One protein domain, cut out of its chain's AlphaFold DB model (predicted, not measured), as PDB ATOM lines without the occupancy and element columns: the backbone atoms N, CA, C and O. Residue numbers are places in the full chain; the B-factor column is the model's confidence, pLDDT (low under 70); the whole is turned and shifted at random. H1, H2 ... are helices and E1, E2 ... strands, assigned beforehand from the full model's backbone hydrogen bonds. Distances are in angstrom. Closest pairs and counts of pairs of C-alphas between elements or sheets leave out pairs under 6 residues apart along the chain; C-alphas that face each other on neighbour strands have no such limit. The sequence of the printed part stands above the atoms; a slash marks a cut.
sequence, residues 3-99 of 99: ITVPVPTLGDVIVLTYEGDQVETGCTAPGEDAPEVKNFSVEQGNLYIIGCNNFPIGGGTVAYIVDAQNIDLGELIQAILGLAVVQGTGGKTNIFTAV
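Overview. This is residues 3 to 99 of the 99 residues of an uncharacterized protein of Virgibacillus massiliensis (UniProt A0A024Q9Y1). The model is a small sandwich: a strongly twisted five-stranded sheet, E1 E2 E6 E5 E7, partly face to face with a three-stranded sheet, E3 E8 E4, the strands of the two nearly aligned at 20 degrees. Helix H1 packs on the five-stranded sheet, chiefly near its edge strand E1, and lies well away from the smaller sheet. The printed part has 97 residues, in the order E1 E2 E3 E4 E5 E6 H1 E7 E8; both sheets are mixed and the class is mostly strand. It is compact, with a radius of gyration of the C-alphas of 12.8 A, and spans 42 by 28 by 19 A, only just elongated.

Along the chain. Find C-alpha 3 at (-10.744, -24.808, -32.835); from there E1 runs through residues 3 to 7, 12.2 A. Next come E2, residues 11 to 16, 16.0 A; E3, residues 22 to 26, 13.5 A; and E4, residues 37 to 42, 15.8 A. E5 is residues 46 to 51, 15.6 A, and E6 is residues 61 to 64, 10.7 A. Look for H1 from C-alpha 73 at (-0.835, -20.032, -34.595) to residue 81, 12.3 A. E7 is residues 84 to 89, 16.9 A, and E8, residues 93 to 98, 16.6 A, ends at C-alpha 98, (-14.121, -26.058, -20.382).

Arrangement. Begin with E1 and E2, an antiparallel hairpin at 146 degrees, where N 5 and O 13 are 2.8 A apart, within hydrogen-bond range. E2 and E6 are parallel at 32 degrees, with N 16 and O 63 at 2.8 A. E5 and E6 form an antiparallel hairpin at 158 degrees, with N 48 and O 62 at 2.8 A. E5 and E7 are parallel at 25 degrees, with N 47 and O 84 at 2.8 A. In the other sheet, E8 is antiparallel to E3, with N 25 and O 94 at 2.9 A, and parallel to E4, with N 40 and O 95 at 2.8 A. The sheets make a sandwich, two sheets face to face, their facing parts 10.0 A centre to centre; between E6 and E8 the closest C-alphas, of Tyr 64 and Ala 98, are 5.9 A apart. H1 is on the five-stranded sheet at a height of 8.3 A, only just over E1 with 3 of its C-alphas, and runs across the strands; its closest C-alpha pair with E1 is Val 7 and Ile 77, 6.1 A. In H1 every O i to N i+4 pair is within hydrogen-bond range.

Size, cuts and confidence. The C-alphas farthest apart are those of Glu 32 and Asp 72, 41.9 A. The printed part has no cut and no long link. Its mean pLDDT is 88.7; look at residues 54 to 58 for values under 70.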
ATOM      1  N   ILE A   3     -11.621 -24.826 -31.660       92.56
ATOM      2  CA  ILE A   3     -10.744 -24.808 -32.835       92.56
ATOM      3  C   ILE A   3      -9.862 -26.051 -32.822       92.56
ATOM      4  O   ILE A   3      -9.534 -26.575 -31.763       92.56
ATOM      5  N   THR A   4      -9.490 -26.553 -33.995       94.00
ATOM      6  CA  THR A   4      -8.546 -27.673 -34.106       94.00
ATOM      7  C   THR A   4      -7.197 -27.134 -34.542       94.00
ATOM      8  O   THR A   4      -7.100 -26.449 -35.559       94.00
ATOM      9  N   VAL A   5      -6.168 -27.428 -33.758       93.25
ATOM     10  CA  VAL A   5      -4.804 -26.956 -33.971       93.25
ATOM     11  C   VAL A   5      -3.915 -28.166 -34.251       93.25
ATOM     12  O   VAL A   5      -3.789 -29.028 -33.380       93.25
ATOM     13  N   PRO A   6      -3.280 -28.255 -35.430       92.25
ATOM     14  CA  PRO A   6      -2.314 -29.309 -35.703       92.25
ATOM     15  C   PRO A   6      -1.016 -29.001 -34.950       92.25
ATOM     16  O   PRO A   6      -0.284 -28.068 -35.288       92.25
ATOM     17  N   VAL A   7      -0.721 -29.784 -33.917       91.06
ATOM     18  CA  VAL A   7       0.468 -29.617 -33.081       91.06
ATOM     19  C   VAL A   7       1.495 -30.693 -33.439       91.06
ATOM     20  O   VAL A   7       1.188 -31.890 -33.383       91.06
ATOM     21  N   PRO A   8       2.740 -30.318 -33.791       87.38
ATOM     22  CA  PRO A   8       3.798 -31.289 -34.040       87.38
ATOM     23  C   PRO A   8       3.931 -32.259 -32.865       87.38
ATOM     24  O   PRO A   8       3.892 -31.837 -31.714       87.38
ATOM     25  N   THR A   9       4.112 -33.549 -33.153       84.19
ATOM     26  CA  THR A   9       4.246 -34.660 -32.181       84.19
ATOM     27  C   THR A   9       2.979 -35.059 -31.413       84.19
ATOM     28  O   THR A   9       2.882 -36.220 -31.022       84.19
ATOM     29  N   LEU A  10       1.997 -34.163 -31.257       84.75
ATOM     30  CA  LEU A  10       0.726 -34.443 -30.571       84.75
ATOM     31  C   LEU A  10      -0.434 -34.739 -31.535       84.75
ATOM     32  O   LEU A  10      -1.406 -35.381 -31.139       84.75
ATOM     33  N   GLY A  11      -0.322 -34.314 -32.796       88.44
ATOM     34  CA  GLY A  11      -1.397 -34.417 -33.781       88.44
ATOM     35  C   GLY A  11      -2.411 -33.285 -33.625       88.44
ATOM     36  O   GLY A  11      -2.054 -32.179 -33.224       88.44
ATOM     37  N   ASP A  12      -3.667 -33.558 -33.960       91.00
ATOM     38  CA  ASP A  12      -4.736 -32.567 -33.864       91.00
ATOM     39  C   ASP A  12      -5.179 -32.384 -32.407       91.00
ATOM     40  O   ASP A  12      -5.661 -33.317 -31.758       91.00
ATOM     41  N   VAL A  13      -5.016 -31.164 -31.897       93.06
ATOM     42  CA  VAL A  13      -5.459 -30.751 -30.565       93.06
ATOM     43  C   VAL A  13      -6.708 -29.898 -30.708       93.06
ATOM     44  O   VAL A  13      -6.703 -28.884 -31.407       93.06
ATOM     45  N   ILE A  14      -7.781 -30.283 -30.027       95.25
ATOM     46  CA  ILE A  14      -8.990 -29.470 -29.952       95.25
ATOM     47  C   ILE A  14      -8.819 -28.464 -28.816       95.25
ATOM     48  O   ILE A  14      -8.618 -28.840 -27.666       95.25
ATOM     49  N   VAL A  15      -8.913 -27.179 -29.127       95.62
ATOM     50  CA  VAL A  15      -8.810 -26.094 -28.154       95.62
ATOM     51  C   VAL A  15     -10.189 -25.488 -27.950       95.62
ATOM     52  O   VAL A  15     -10.769 -24.908 -28.870       95.62
ATOM     53  N   LEU A  16     -10.714 -25.638 -26.739       95.81
ATOM     54  CA  LEU A  16     -11.894 -24.930 -26.254       95.81
ATOM     55  C   LEU A  16     -11.492 -23.479 -25.980       95.81
ATOM     56  O   LEU A  16     -10.413 -23.246 -25.432       95.81
ATOM     57  N   THR A  17     -12.311 -22.511 -26.389       94.38
ATOM     58  CA  THR A  17     -11.914 -21.089 -26.360       94.38
ATOM     59  C   THR A  17     -12.654 -20.262 -25.314       94.38
ATOM     60  O   THR A  17     -12.190 -19.180 -24.958       94.38
ATOM     61  N   TYR A  18     -13.778 -20.761 -24.803       93.81
ATOM     62  CA  TYR A  18     -14.610 -20.112 -23.792       93.81
ATOM     63  C   TYR A  18     -14.984 -21.082 -22.669       93.81
ATOM     64  O   TYR A  18     -15.039 -22.292 -22.869       93.81
ATOM     65  N   GLU A  19     -15.271 -20.539 -21.487       93.31
ATOM     66  CA  GLU A  19     -15.798 -21.322 -20.365       93.31
ATOM     67  C   GLU A  19     -17.160 -21.932 -20.737       93.31
ATOM     68  O   GLU A  19     -17.988 -21.289 -21.387       93.31
ATOM     69  N   GLY A  20     -17.387 -23.186 -20.347       93.00
ATOM     70  CA  GLY A  20     -18.591 -23.942 -20.684       93.00
ATOM     71  C   GLY A  20     -18.608 -24.508 -22.105       93.00
ATOM     72  O   GLY A  20     -19.549 -25.221 -22.455       93.00
ATOM     73  N   ASP A  21     -17.585 -24.239 -22.921       94.25
ATOM     74  CA  ASP A  21     -17.467 -24.858 -24.235       94.25
ATOM     75  C   ASP A  21     -17.329 -26.363 -24.132       94.25
ATOM     76  O   ASP A  21     -16.625 -26.878 -23.263       94.25
ATOM     77  N   GLN A  22     -17.970 -27.060 -25.069       94.94
ATOM     78  CA  GLN A  22     -17.946 -28.508 -25.110       94.94
ATOM     79  C   GLN A  22     -17.454 -29.043 -26.443       94.94
ATOM     80  O   GLN A  22     -17.777 -28.511 -27.507       94.94
ATOM     81  N   VAL A  23     -16.708 -30.143 -26.373       94.81
ATOM     82  CA  VAL A  23     -16.452 -30.995 -27.530       94.81
ATOM     83  C   VAL A  23     -16.721 -32.449 -27.183       94.81
ATOM     84  O   VAL A  23     -16.348 -32.938 -26.115       94.81
ATOM     85  N   GLU A  24     -17.377 -33.133 -28.111       93.56
ATOM     86  CA  GLU A  24     -17.583 -34.568 -28.054       93.56
ATOM     87  C   GLU A  24     -16.557 -35.255 -28.951       93.56
ATOM     88  O   GLU A  24     -16.364 -34.882 -30.109       93.56
ATOM     89  N   THR A  25     -15.896 -36.272 -28.416       90.19
ATOM     90  CA  THR A  25     -15.032 -37.157 -29.197       90.19
ATOM     91  C   THR A  25     -15.403 -38.602 -28.901       90.19
ATOM     92  O   THR A  25     -15.947 -38.916 -27.842       90.19
ATOM     93  N   GLY A  26     -15.139 -39.491 -29.850       84.12
ATOM     94  CA  GLY A  26     -15.488 -40.899 -29.732       84.12
ATOM     95  C   GLY A  26     -14.255 -41.776 -29.787       84.12
ATOM     96  O   GLY A  26     -13.332 -41.512 -30.554       84.12
ATOM     97  N   CYS A  27     -14.280 -42.864 -29.027       82.38
ATOM     98  CA  CYS A  27     -13.312 -43.933 -29.177       82.38
ATOM     99  C   CYS A  27     -13.774 -44.930 -30.233       82.38
ATOM    100  O   CYS A  27     -14.851 -45.509 -30.121       82.38
ATOM    101  N   THR A  28     -12.935 -45.195 -31.238       72.19
ATOM    102  CA  THR A  28     -13.259 -46.162 -32.303       72.19
ATOM    103  C   THR A  28     -13.247 -47.612 -31.804       72.19
ATOM    104  O   THR A  28     -14.010 -48.439 -32.293       72.19
ATOM    105  N   ALA A  29     -12.403 -47.924 -30.814       73.94
ATOM    106  CA  ALA A  29     -12.300 -49.248 -30.194       73.94
ATOM    107  C   ALA A  29     -12.199 -49.128 -28.657       73.94
ATOM    108  O   ALA A  29     -11.119 -49.293 -28.088       73.94
ATOM    109  N   PRO A  30     -13.304 -48.795 -27.968       74.38
ATOM    110  CA  PRO A  30     -13.286 -48.502 -26.535       74.38
ATOM    111  C   PRO A  30     -13.156 -49.767 -25.658       74.38
ATOM    112  O   PRO A  30     -12.680 -49.684 -24.531       74.38
ATOM    113  N   GLY A  31     -13.483 -50.954 -26.187       74.25
ATOM    114  CA  GLY A  31     -13.549 -52.210 -25.425       74.25
ATOM    115  C   GLY A  31     -14.928 -52.435 -24.792       74.25
ATOM    116  O   GLY A  31     -15.735 -51.508 -24.715       74.25
ATOM    117  N   GLU A  32     -15.223 -53.673 -24.383       77.62
ATOM    118  CA  GLU A  32     -16.555 -54.046 -23.871       77.62
ATOM    119  C   GLU A  32     -16.894 -53.368 -22.535       77.62
ATOM    120  O   GLU A  32     -18.029 -52.934 -22.350       77.62
ATOM    121  N   ASP A  33     -15.900 -53.176 -21.663       81.50
ATOM    122  CA  ASP A  33     -16.076 -52.579 -20.329       81.50
ATOM    123  C   ASP A  33     -16.019 -51.042 -20.311       81.50
ATOM    124  O   ASP A  33     -16.089 -50.419 -19.248       81.50
ATOM    125  N   ALA A  34     -15.847 -50.393 -21.466       80.56
ATOM    126  CA  ALA A  34     -15.758 -48.941 -21.504       80.56
ATOM    127  C   ALA A  34     -17.106 -48.284 -21.159       80.56
ATOM    128  O   ALA A  34     -18.132 -48.657 -21.743       80.56
ATOM    129  N   PRO A  35     -17.107 -47.252 -20.292       84.62
ATOM    130  CA  PRO A  35     -18.298 -46.456 -20.020       84.62
ATOM    131  C   PRO A  35     -18.911 -45.924 -21.316       84.62
ATOM    132  O   PRO A  35     -18.172 -45.519 -22.212       84.62
ATOM    133  N   GLU A  36     -20.241 -45.879 -21.422       86.81
ATOM    134  CA  GLU A  36     -20.895 -45.314 -22.611       86.81
ATOM    135  C   GLU A  36     -20.515 -43.847 -22.813       86.81
ATOM    136  O   GLU A  36     -20.062 -43.474 -23.891       86.81
ATOM    137  N   VAL A  37     -20.619 -43.044 -21.754       91.88
ATOM    138  CA  VAL A  37     -20.265 -41.624 -21.763       91.88
ATOM    139  C   VAL A  37     -19.336 -41.325 -20.595       91.88
ATOM    140  O   VAL A  37     -19.603 -41.728 -19.460       91.88
ATOM    141  N   LYS A  38     -18.255 -40.590 -20.858       91.44
ATOM    142  CA  LYS A  38     -17.353 -40.064 -19.832       91.44
ATOM    143  C   LYS A  38     -17.202 -38.556 -19.986       91.44
ATOM    144  O   LYS A  38     -16.929 -38.065 -21.075       91.44
ATOM    145  N   ASN A  39     -17.386 -37.834 -18.884       93.50
ATOM    146  CA  ASN A  39     -17.278 -36.379 -18.854       93.50
ATOM    147  C   ASN A  39     -15.918 -35.965 -18.290       93.50
ATOM    148  O   ASN A  39     -15.465 -36.527 -17.290       93.50
ATOM    149  N   PHE A  40     -15.299 -34.970 -18.913       94.44
ATOM    150  CA  PHE A  40     -14.033 -34.384 -18.502       94.44
ATOM    151  C   PHE A  40     -14.200 -32.879 -18.341       94.44
ATOM    152  O   PHE A  40     -14.596 -32.191 -19.280       94.44
ATOM    153  N   SER A  41     -13.872 -32.376 -17.158       96.00
ATOM    154  CA  SER A  41     -13.743 -30.943 -16.913       96.00
ATOM    155  C   SER A  41     -12.328 -30.525 -17.297       96.00
ATOM    156  O   SER A  41     -11.370 -31.008 -16.694       96.00
ATOM    157  N   VAL A  42     -12.203 -29.706 -18.341       95.19
ATOM    158  CA  VAL A  42     -10.939 -29.242 -18.914       95.19
ATOM    159  C   VAL A  42     -10.610 -27.883 -18.322       95.19
ATOM    160  O   VAL A  42     -11.177 -26.873 -18.729       95.19
ATOM    161  N   GLU A  43      -9.697 -27.877 -17.361       94.94
ATOM    162  CA  GLU A  43      -9.208 -26.652 -16.727       94.94
ATOM    163  C   GLU A  43      -8.144 -25.965 -17.594       94.94
ATOM    164  O   GLU A  43      -7.374 -26.621 -18.309       94.94
ATOM    165  N   GLN A  44      -8.052 -24.638 -17.490       92.19
ATOM    166  CA  GLN A  44      -6.952 -23.892 -18.104       92.19
ATOM    167  C   GLN A  44      -5.593 -24.361 -17.575       92.19
ATOM    168  O   GLN A  44      -5.439 -24.703 -16.404       92.19
ATOM    169  N   GLY A  45      -4.581 -24.341 -18.442       89.94
ATOM    170  CA  GLY A  45      -3.230 -24.789 -18.088       89.94
ATOM    171  C   GLY A  45      -3.001 -26.294 -18.265       89.94
ATOM    172  O   GLY A  45      -1.854 -26.732 -18.189       89.94
ATOM    173  N   ASN A  46      -4.052 -27.068 -18.563       94.25
ATOM    174  CA  ASN A  46      -3.979 -28.514 -18.734       94.25
ATOM    175  C   ASN A  46      -4.254 -28.948 -20.184       94.25
ATOM    176  O   ASN A  46      -5.170 -28.461 -20.848       94.25
ATOM    177  N   LEU A  47      -3.474 -29.922 -20.655       94.44
ATOM    178  CA  LEU A  47      -3.685 -30.645 -21.904       94.44
ATOM    179  C   LEU A  47      -4.180 -32.054 -21.581       94.44
ATOM    180  O   LEU A  47      -3.429 -32.884 -21.068       94.44
ATOM    181  N   TYR A  48      -5.430 -32.337 -21.917       94.31
ATOM    182  CA  TYR A  48      -6.035 -33.643 -21.707       94.31
ATOM    183  C   TYR A  48      -5.733 -34.524 -22.906       94.31
ATOM    184  O   TYR A  48      -6.144 -34.226 -24.024       94.31
ATOM    185  N   ILE A  49      -5.028 -35.623 -22.668       92.12
ATOM    186  CA  ILE A  49      -4.778 -36.660 -23.667       92.12
ATOM    187  C   ILE A  49      -5.534 -37.898 -23.211       92.12
ATOM    188  O   ILE A  49      -5.090 -38.637 -22.326       92.12
ATOM    189  N   ILE A  50      -6.715 -38.094 -23.784       91.12
ATOM    190  CA  ILE A  50      -7.584 -39.210 -23.448       91.12
ATOM    191  C   ILE A  50      -7.381 -40.305 -24.483       91.12
ATOM    192  O   ILE A  50      -7.654 -40.151 -25.674       91.12
ATOM    193  N   GLY A  51      -6.869 -41.433 -24.011       86.62
ATOM    194  CA  GLY A  51      -6.721 -42.636 -24.810       86.62
ATOM    195  C   GLY A  51      -8.015 -43.440 -24.847       86.62
ATOM    196  O   GLY A  51      -8.832 -43.389 -23.926       86.62
ATOM    197  N   CYS A  52      -8.177 -44.255 -25.882       80.69
ATOM    198  CA  CYS A  52      -9.091 -45.393 -25.791       80.69
ATOM    199  C   CYS A  52      -8.407 -46.472 -24.960       80.69
ATOM    200  O   CYS A  52      -7.207 -46.619 -25.092       80.69
ATOM    201  N   ASN A  53      -9.126 -47.210 -24.114       70.50
ATOM    202  CA  ASN A  53      -8.615 -48.210 -23.155       70.50
ATOM    203  C   ASN A  53      -7.156 -48.723 -23.369       70.50
ATOM    204  O   ASN A  53      -6.310 -48.512 -22.507       70.50
ATOM    205  N   ASN A  54      -6.841 -49.310 -24.541       60.56
ATOM    206  CA  ASN A  54      -5.523 -49.878 -24.896       60.56
ATOM    207  C   ASN A  54      -4.633 -49.036 -25.843       60.56
ATOM    208  O   ASN A  54      -3.582 -49.508 -26.277       60.56
ATOM    209  N   PHE A  55      -5.037 -47.824 -26.211       61.91
ATOM    210  CA  PHE A  55      -4.318 -46.942 -27.127       61.91
ATOM    211  C   PHE A  55      -4.226 -45.523 -26.546       61.91
ATOM    212  O   PHE A  55      -5.258 -44.914 -26.262       61.91
ATOM    213  N   PRO A  56      -3.019 -44.938 -26.422       58.06
ATOM    214  CA  PRO A  56      -2.855 -43.596 -25.857       58.06
ATOM    215  C   PRO A  56      -3.453 -42.485 -26.739       58.06
ATOM    216  O   PRO A  56      -3.490 -41.332 -26.329       58.06
ATOM    217  N   ILE A  57      -3.913 -42.827 -27.946       61.28
ATOM    218  CA  ILE A  57      -4.419 -41.911 -28.967       61.28
ATOM    219  C   ILE A  57      -5.782 -42.427 -29.435       61.28
ATOM    220  O   ILE A  57      -5.956 -43.632 -29.621       61.28
ATOM    221  N   GLY A  58      -6.736 -41.520 -29.640       69.50
ATOM    222  CA  GLY A  58      -8.043 -41.828 -30.230       69.50
ATOM    223  C   GLY A  58      -9.248 -41.531 -29.339       69.50
ATOM    224  O   GLY A  58     -10.360 -41.536 -29.849       69.50
ATOM    225  N   GLY A  59      -9.056 -41.243 -28.048       79.06
ATOM    226  CA  GLY A  59     -10.135 -40.798 -27.156       79.06
ATOM    227  C   GLY A  59     -10.290 -39.277 -27.067       79.06
ATOM    228  O   GLY A  59     -11.227 -38.826 -26.420       79.06
ATOM    229  N   GLY A  60      -9.402 -38.515 -27.714       88.25
ATOM    230  CA  GLY A  60      -9.437 -37.054 -27.808       88.25
ATOM    231  C   GLY A  60      -8.235 -36.382 -27.142       88.25
ATOM    232  O   GLY A  60      -7.873 -36.716 -26.014       88.25
ATOM    233  N   THR A  61      -7.637 -35.412 -27.838       93.31
ATOM    234  CA  THR A  61      -6.630 -34.502 -27.274       93.31
ATOM    235  C   THR A  61      -7.248 -33.114 -27.184       93.31
ATOM    236  O   THR A  61      -7.541 -32.509 -28.217       93.31
ATOM    237  N   VAL A  62      -7.496 -32.627 -25.967       94.62
ATOM    238  CA  VAL A  62      -8.281 -31.408 -25.729       94.62
ATOM    239  C   VAL A  62      -7.584 -30.493 -24.727       94.62
ATOM    240  O   VAL A  62      -7.101 -30.944 -23.691       94.62
ATOM    241  N   ALA A  63      -7.553 -29.199 -25.019       96.12
ATOM    242  CA  ALA A  63      -7.075 -28.156 -24.120       96.12
ATOM    243  C   ALA A  63      -8.119 -27.044 -23.988       96.12
ATOM    244  O   ALA A  63      -8.943 -26.848 -24.881       96.12
ATOM    245  N   TYR A  64      -8.052 -26.290 -22.896       95.56
ATOM    246  CA  TYR A  64      -8.809 -25.055 -22.729       95.56
ATOM    247  C   TYR A  64      -7.835 -23.876 -22.667       95.56
ATOM    248  O   TYR A  64      -7.007 -23.786 -21.759       95.56
ATOM    249  N   ILE A  65      -7.917 -22.990 -23.662       93.62
ATOM    250  CA  ILE A  65      -7.126 -21.761 -23.740       93.62
ATOM    251  C   ILE A  65      -8.080 -20.624 -24.093       93.62
ATOM    252  O   ILE A  65      -8.654 -20.590 -25.183       93.62
ATOM    253  N   VAL A  66      -8.245 -19.686 -23.162       91.62
ATOM    254  CA  VAL A  66      -9.115 -18.522 -23.352       91.62
ATOM    255  C   VAL A  66      -8.649 -17.709 -24.548       91.62
ATOM    256  O   VAL A  66      -7.455 -17.460 -24.712       91.62
ATOM    257  N   ASP A  67      -9.604 -17.298 -25.380       87.56
ATOM    258  CA  ASP A  67      -9.362 -16.431 -26.532       87.56
ATOM    259  C   ASP A  67      -8.331 -16.979 -27.536       87.56
ATOM    260  O   ASP A  67      -7.754 -16.210 -28.303       87.56
ATOM    261  N   ALA A  68      -8.143 -18.305 -27.608       88.19
ATOM    262  CA  ALA A  68      -7.157 -18.932 -28.498       88.19
ATOM    263  C   ALA A  68      -7.291 -18.530 -29.979       88.19
ATOM    264  O   ALA A  68      -6.309 -18.525 -30.711       88.19
ATOM    265  N   GLN A  69      -8.491 -18.143 -30.417       87.25
ATOM    266  CA  GLN A  69      -8.765 -17.618 -31.763       87.25
ATOM    267  C   GLN A  69      -8.069 -16.281 -32.086       87.25
ATOM    268  O   GLN A  69      -7.965 -15.918 -33.255       87.25
ATOM    269  N   ASN A  70      -7.632 -15.540 -31.064       90.62
ATOM    270  CA  ASN A  70      -6.956 -14.248 -31.185       90.62
ATOM    271  C   ASN A  70      -5.428 -14.370 -31.045       90.62
ATOM    272  O   ASN A  70      -4.730 -13.362 -31.137       90.62
ATOM    273  N   ILE A  71      -4.918 -15.578 -30.790       91.50
ATOM    274  CA  ILE A  71      -3.492 -15.866 -30.628       91.50
ATOM    275  C   ILE A  71      -2.922 -16.280 -31.989       91.50
ATOM    276  O   ILE A  71      -3.586 -16.974 -32.762       91.50
ATOM    277  N   ASP A  72      -1.690 -15.868 -32.293       94.56
ATOM    278  CA  ASP A  72      -0.997 -16.362 -33.484       94.56
ATOM    279  C   ASP A  72      -0.815 -17.886 -33.412       94.56
ATOM    280  O   ASP A  72      -0.547 -18.449 -32.351       94.56
ATOM    281  N   LEU A  73      -0.920 -18.572 -34.551       90.88
ATOM    282  CA  LEU A  73      -0.835 -20.032 -34.595       90.88
ATOM    283  C   LEU A  73       0.483 -20.563 -34.000       90.88
ATOM    284  O   LEU A  73       0.477 -21.591 -33.324       90.88
ATOM    285  N   GLY A  74       1.605 -19.876 -34.226       92.75
ATOM    286  CA  GLY A  74       2.903 -20.266 -33.678       92.75
ATOM    287  C   GLY A  74       2.951 -20.139 -32.157       92.75
ATOM    288  O   GLY A  74       3.407 -21.059 -31.475       92.75
ATOM    289  N   GLU A  75       2.436 -19.033 -31.619       93.94
ATOM    290  CA  GLU A  75       2.335 -18.799 -30.174       93.94
ATOM    291  C   GLU A  75       1.363 -19.779 -29.511       93.94
ATOM    292  O   GLU A  75       1.667 -20.327 -28.453       93.94
ATOM    293  N   LEU A  76       0.236 -20.071 -30.162       93.69
ATOM    294  CA  LEU A  76      -0.756 -21.027 -29.683       93.69
ATOM    295  C   LEU A  76      -0.177 -22.443 -29.592       93.69
ATOM    296  O   LEU A  76      -0.373 -23.124 -28.589       93.69
ATOM    297  N   ILE A  77       0.586 -22.879 -30.598       94.44
ATOM    298  CA  ILE A  77       1.277 -24.175 -30.561       94.44
ATOM    299  C   ILE A  77       2.262 -24.232 -29.385       94.44
ATOM    300  O   ILE A  77       2.290 -25.229 -28.665       94.44
ATOM    301  N   GLN A  78       3.049 -23.174 -29.156       93.62
ATOM    302  CA  GLN A  78       3.968 -23.118 -28.013       93.62
ATOM    303  C   GLN A  78       3.222 -23.139 -26.675       93.62
ATOM    304  O   GLN A  78       3.642 -23.842 -25.757       93.62
ATOM    305  N   ALA A  79       2.097 -22.427 -26.577       92.88
ATOM    306  CA  ALA A  79       1.249 -22.442 -25.394       92.88
ATOM    307  C   ALA A  79       0.727 -23.855 -25.104       92.88
ATOM    308  O   ALA A  79       0.862 -24.314 -23.975       92.88
ATOM    309  N   ILE A  80       0.221 -24.571 -26.119       93.69
ATOM    310  CA  ILE A  80      -0.259 -25.957 -25.988       93.69
ATOM    311  C   ILE A  80       0.865 -26.894 -25.528       93.69
ATOM    312  O   ILE A  80       0.658 -27.708 -24.630       93.69
ATOM    313  N   LEU A  81       2.059 -26.777 -26.114       92.69
ATOM    314  CA  LEU A  81       3.217 -27.605 -25.752       92.69
ATOM    315  C   LEU A  81       3.731 -27.331 -24.328       92.69
ATOM    316  O   LEU A  81       4.393 -28.191 -23.749       92.69
ATOM    317  N   GLY A  82       3.436 -26.155 -23.772       92.69
ATOM    318  CA  GLY A  82       3.776 -25.778 -22.401       92.69
ATOM    319  C   GLY A  82       2.753 -26.199 -21.341       92.69
ATOM    320  O   GLY A  82       3.015 -25.995 -20.155       92.69
ATOM    321  N   LEU A  83       1.601 -26.757 -21.730       94.19
ATOM    322  CA  LEU A  83       0.550 -27.155 -20.790       94.19
ATOM    323  C   LEU A  83       0.936 -28.400 -19.985       94.19
ATOM    324  O   LEU A  83       1.656 -29.288 -20.452       94.19
ATOM    325  N   ALA A  84       0.393 -28.501 -18.774       93.94
ATOM    326  CA  ALA A  84       0.526 -29.697 -17.959       93.94
ATOM    327  C   ALA A  84      -0.320 -30.833 -18.550       93.94
ATOM    328  O   ALA A  84      -1.515 -30.684 -18.795       93.94
ATOM    329  N   VAL A  85       0.298 -31.986 -18.797       93.00
ATOM    330  CA  VAL A  85      -0.391 -33.105 -19.445       93.00
ATOM    331  C   VAL A  85      -1.194 -33.909 -18.422       93.00
ATOM    332  O   VAL A  85      -0.635 -34.464 -17.476       93.00
ATOM    333  N   VAL A  86      -2.496 -34.041 -18.669       92.56
ATOM    334  CA  VAL A  86      -3.413 -34.919 -17.937       92.56
ATOM    335  C   VAL A  86      -3.775 -36.095 -18.838       92.56
ATOM    336  O   VAL A  86      -4.466 -35.939 -19.842       92.56
ATOM    337  N   GLN A  87      -3.299 -37.289 -18.490       90.00
ATOM    338  CA  GLN A  87      -3.593 -38.506 -19.248       90.00
ATOM    339  C   GLN A  87      -4.670 -39.339 -18.563       90.00
ATOM    340  O   GLN A  87      -4.701 -39.458 -17.338       90.00
ATOM    341  N   GLY A  88      -5.538 -39.956 -19.358       87.56
ATOM    342  CA  GLY A  88      -6.580 -40.831 -18.840       87.56
ATOM    343  C   GLY A  88      -7.171 -41.754 -19.894       87.56
ATOM    344  O   GLY A  88      -6.867 -41.663 -21.081       87.56
ATOM    345  N   THR A  89      -8.043 -42.650 -19.440       87.19
ATOM    346  CA  THR A  89      -8.827 -43.534 -20.308       87.19
ATOM    347  C   THR A  89     -10.203 -42.936 -20.588       87.19
ATOM    348  O   THR A  89     -10.858 -42.410 -19.681       87.19
ATOM    349  N   GLY A  90     -10.646 -43.001 -21.839       85.94
ATOM    350  CA  GLY A  90     -11.956 -42.544 -22.295       85.94
ATOM    351  C   GLY A  90     -13.053 -43.604 -22.172       85.94
ATOM    352  O   GLY A  90     -12.784 -44.780 -21.926       85.94
ATOM    353  N   GLY A  91     -14.298 -43.165 -22.339       87.31
ATOM    354  CA  GLY A  91     -15.451 -44.013 -22.634       87.31
ATOM    355  C   GLY A  91     -15.639 -44.222 -24.139       87.31
ATOM    356  O   GLY A  91     -14.759 -43.907 -24.943       87.31
ATOM    357  N   LYS A  92     -16.804 -44.746 -24.531       87.88
ATOM    358  CA  LYS A  92     -17.223 -44.837 -25.941       87.88
ATOM    359  C   LYS A  92     -17.402 -43.435 -26.525       87.88
ATOM    360  O   LYS A  92     -16.870 -43.153 -27.597       87.88
ATOM    361  N   THR A  93     -18.052 -42.568 -25.757       89.88
ATOM    362  CA  THR A  93     -18.192 -41.133 -26.000       89.88
ATOM    363  C   THR A  93     -17.530 -40.354 -24.865       89.88
ATOM    364  O   THR A  93     -17.762 -40.628 -23.687       89.88
ATOM    365  N   ASN A  94     -16.712 -39.366 -25.209       92.00
ATOM    366  CA  ASN A  94     -16.044 -38.467 -24.274       92.00
ATOM    367  C   ASN A  94     -16.555 -37.049 -24.495       92.00
ATOM    368  O   ASN A  94     -16.425 -36.517 -25.597       92.00
ATOM    369  N   ILE A  95     -17.096 -36.437 -23.447       94.44
ATOM    370  CA  ILE A  95     -17.551 -35.047 -23.462       94.44
ATOM    371  C   ILE A  95     -16.570 -34.234 -22.633       94.44
ATOM    372  O   ILE A  95     -16.428 -34.443 -21.428       94.44
ATOM    373  N   PHE A  96     -15.891 -33.300 -23.277       95.50
ATOM    374  CA  PHE A  96     -14.982 -32.363 -22.634       95.50
ATOM    375  C   PHE A  96     -15.710 -31.047 -22.443       95.50
ATOM    376  O   PHE A  96     -16.316 -30.572 -23.394       95.50
ATOM    377  N   THR A  97     -15.666 -30.475 -21.244       96.56
ATOM    378  CA  THR A  97     -16.263 -29.173 -20.921       96.56
ATOM    379  C   THR A  97     -15.193 -28.261 -20.348       96.56
ATOM    380  O   THR A  97     -14.552 -28.638 -19.372       96.56
ATOM    381  N   ALA A  98     -14.999 -27.084 -20.933       95.06
ATOM    382  CA  ALA A  98     -14.121 -26.058 -20.382       95.06
ATOM    383  C   ALA A  98     -14.684 -25.542 -19.052       95.06
ATOM    384  O   ALA A  98     -15.865 -25.182 -18.991       95.06
ATOM    385  N   VAL A  99     -13.851 -25.515 -18.011       93.12
ATOM    386  CA  VAL A  99     -14.188 -25.018 -16.664       93.12
ATOM    387  C   VAL A  99     -13.119 -24.082 -16.115       93.12
ATOM    388  O   VAL A  99     -11.960 -24.149 -16.592       93.12
TER     389      VAL A  99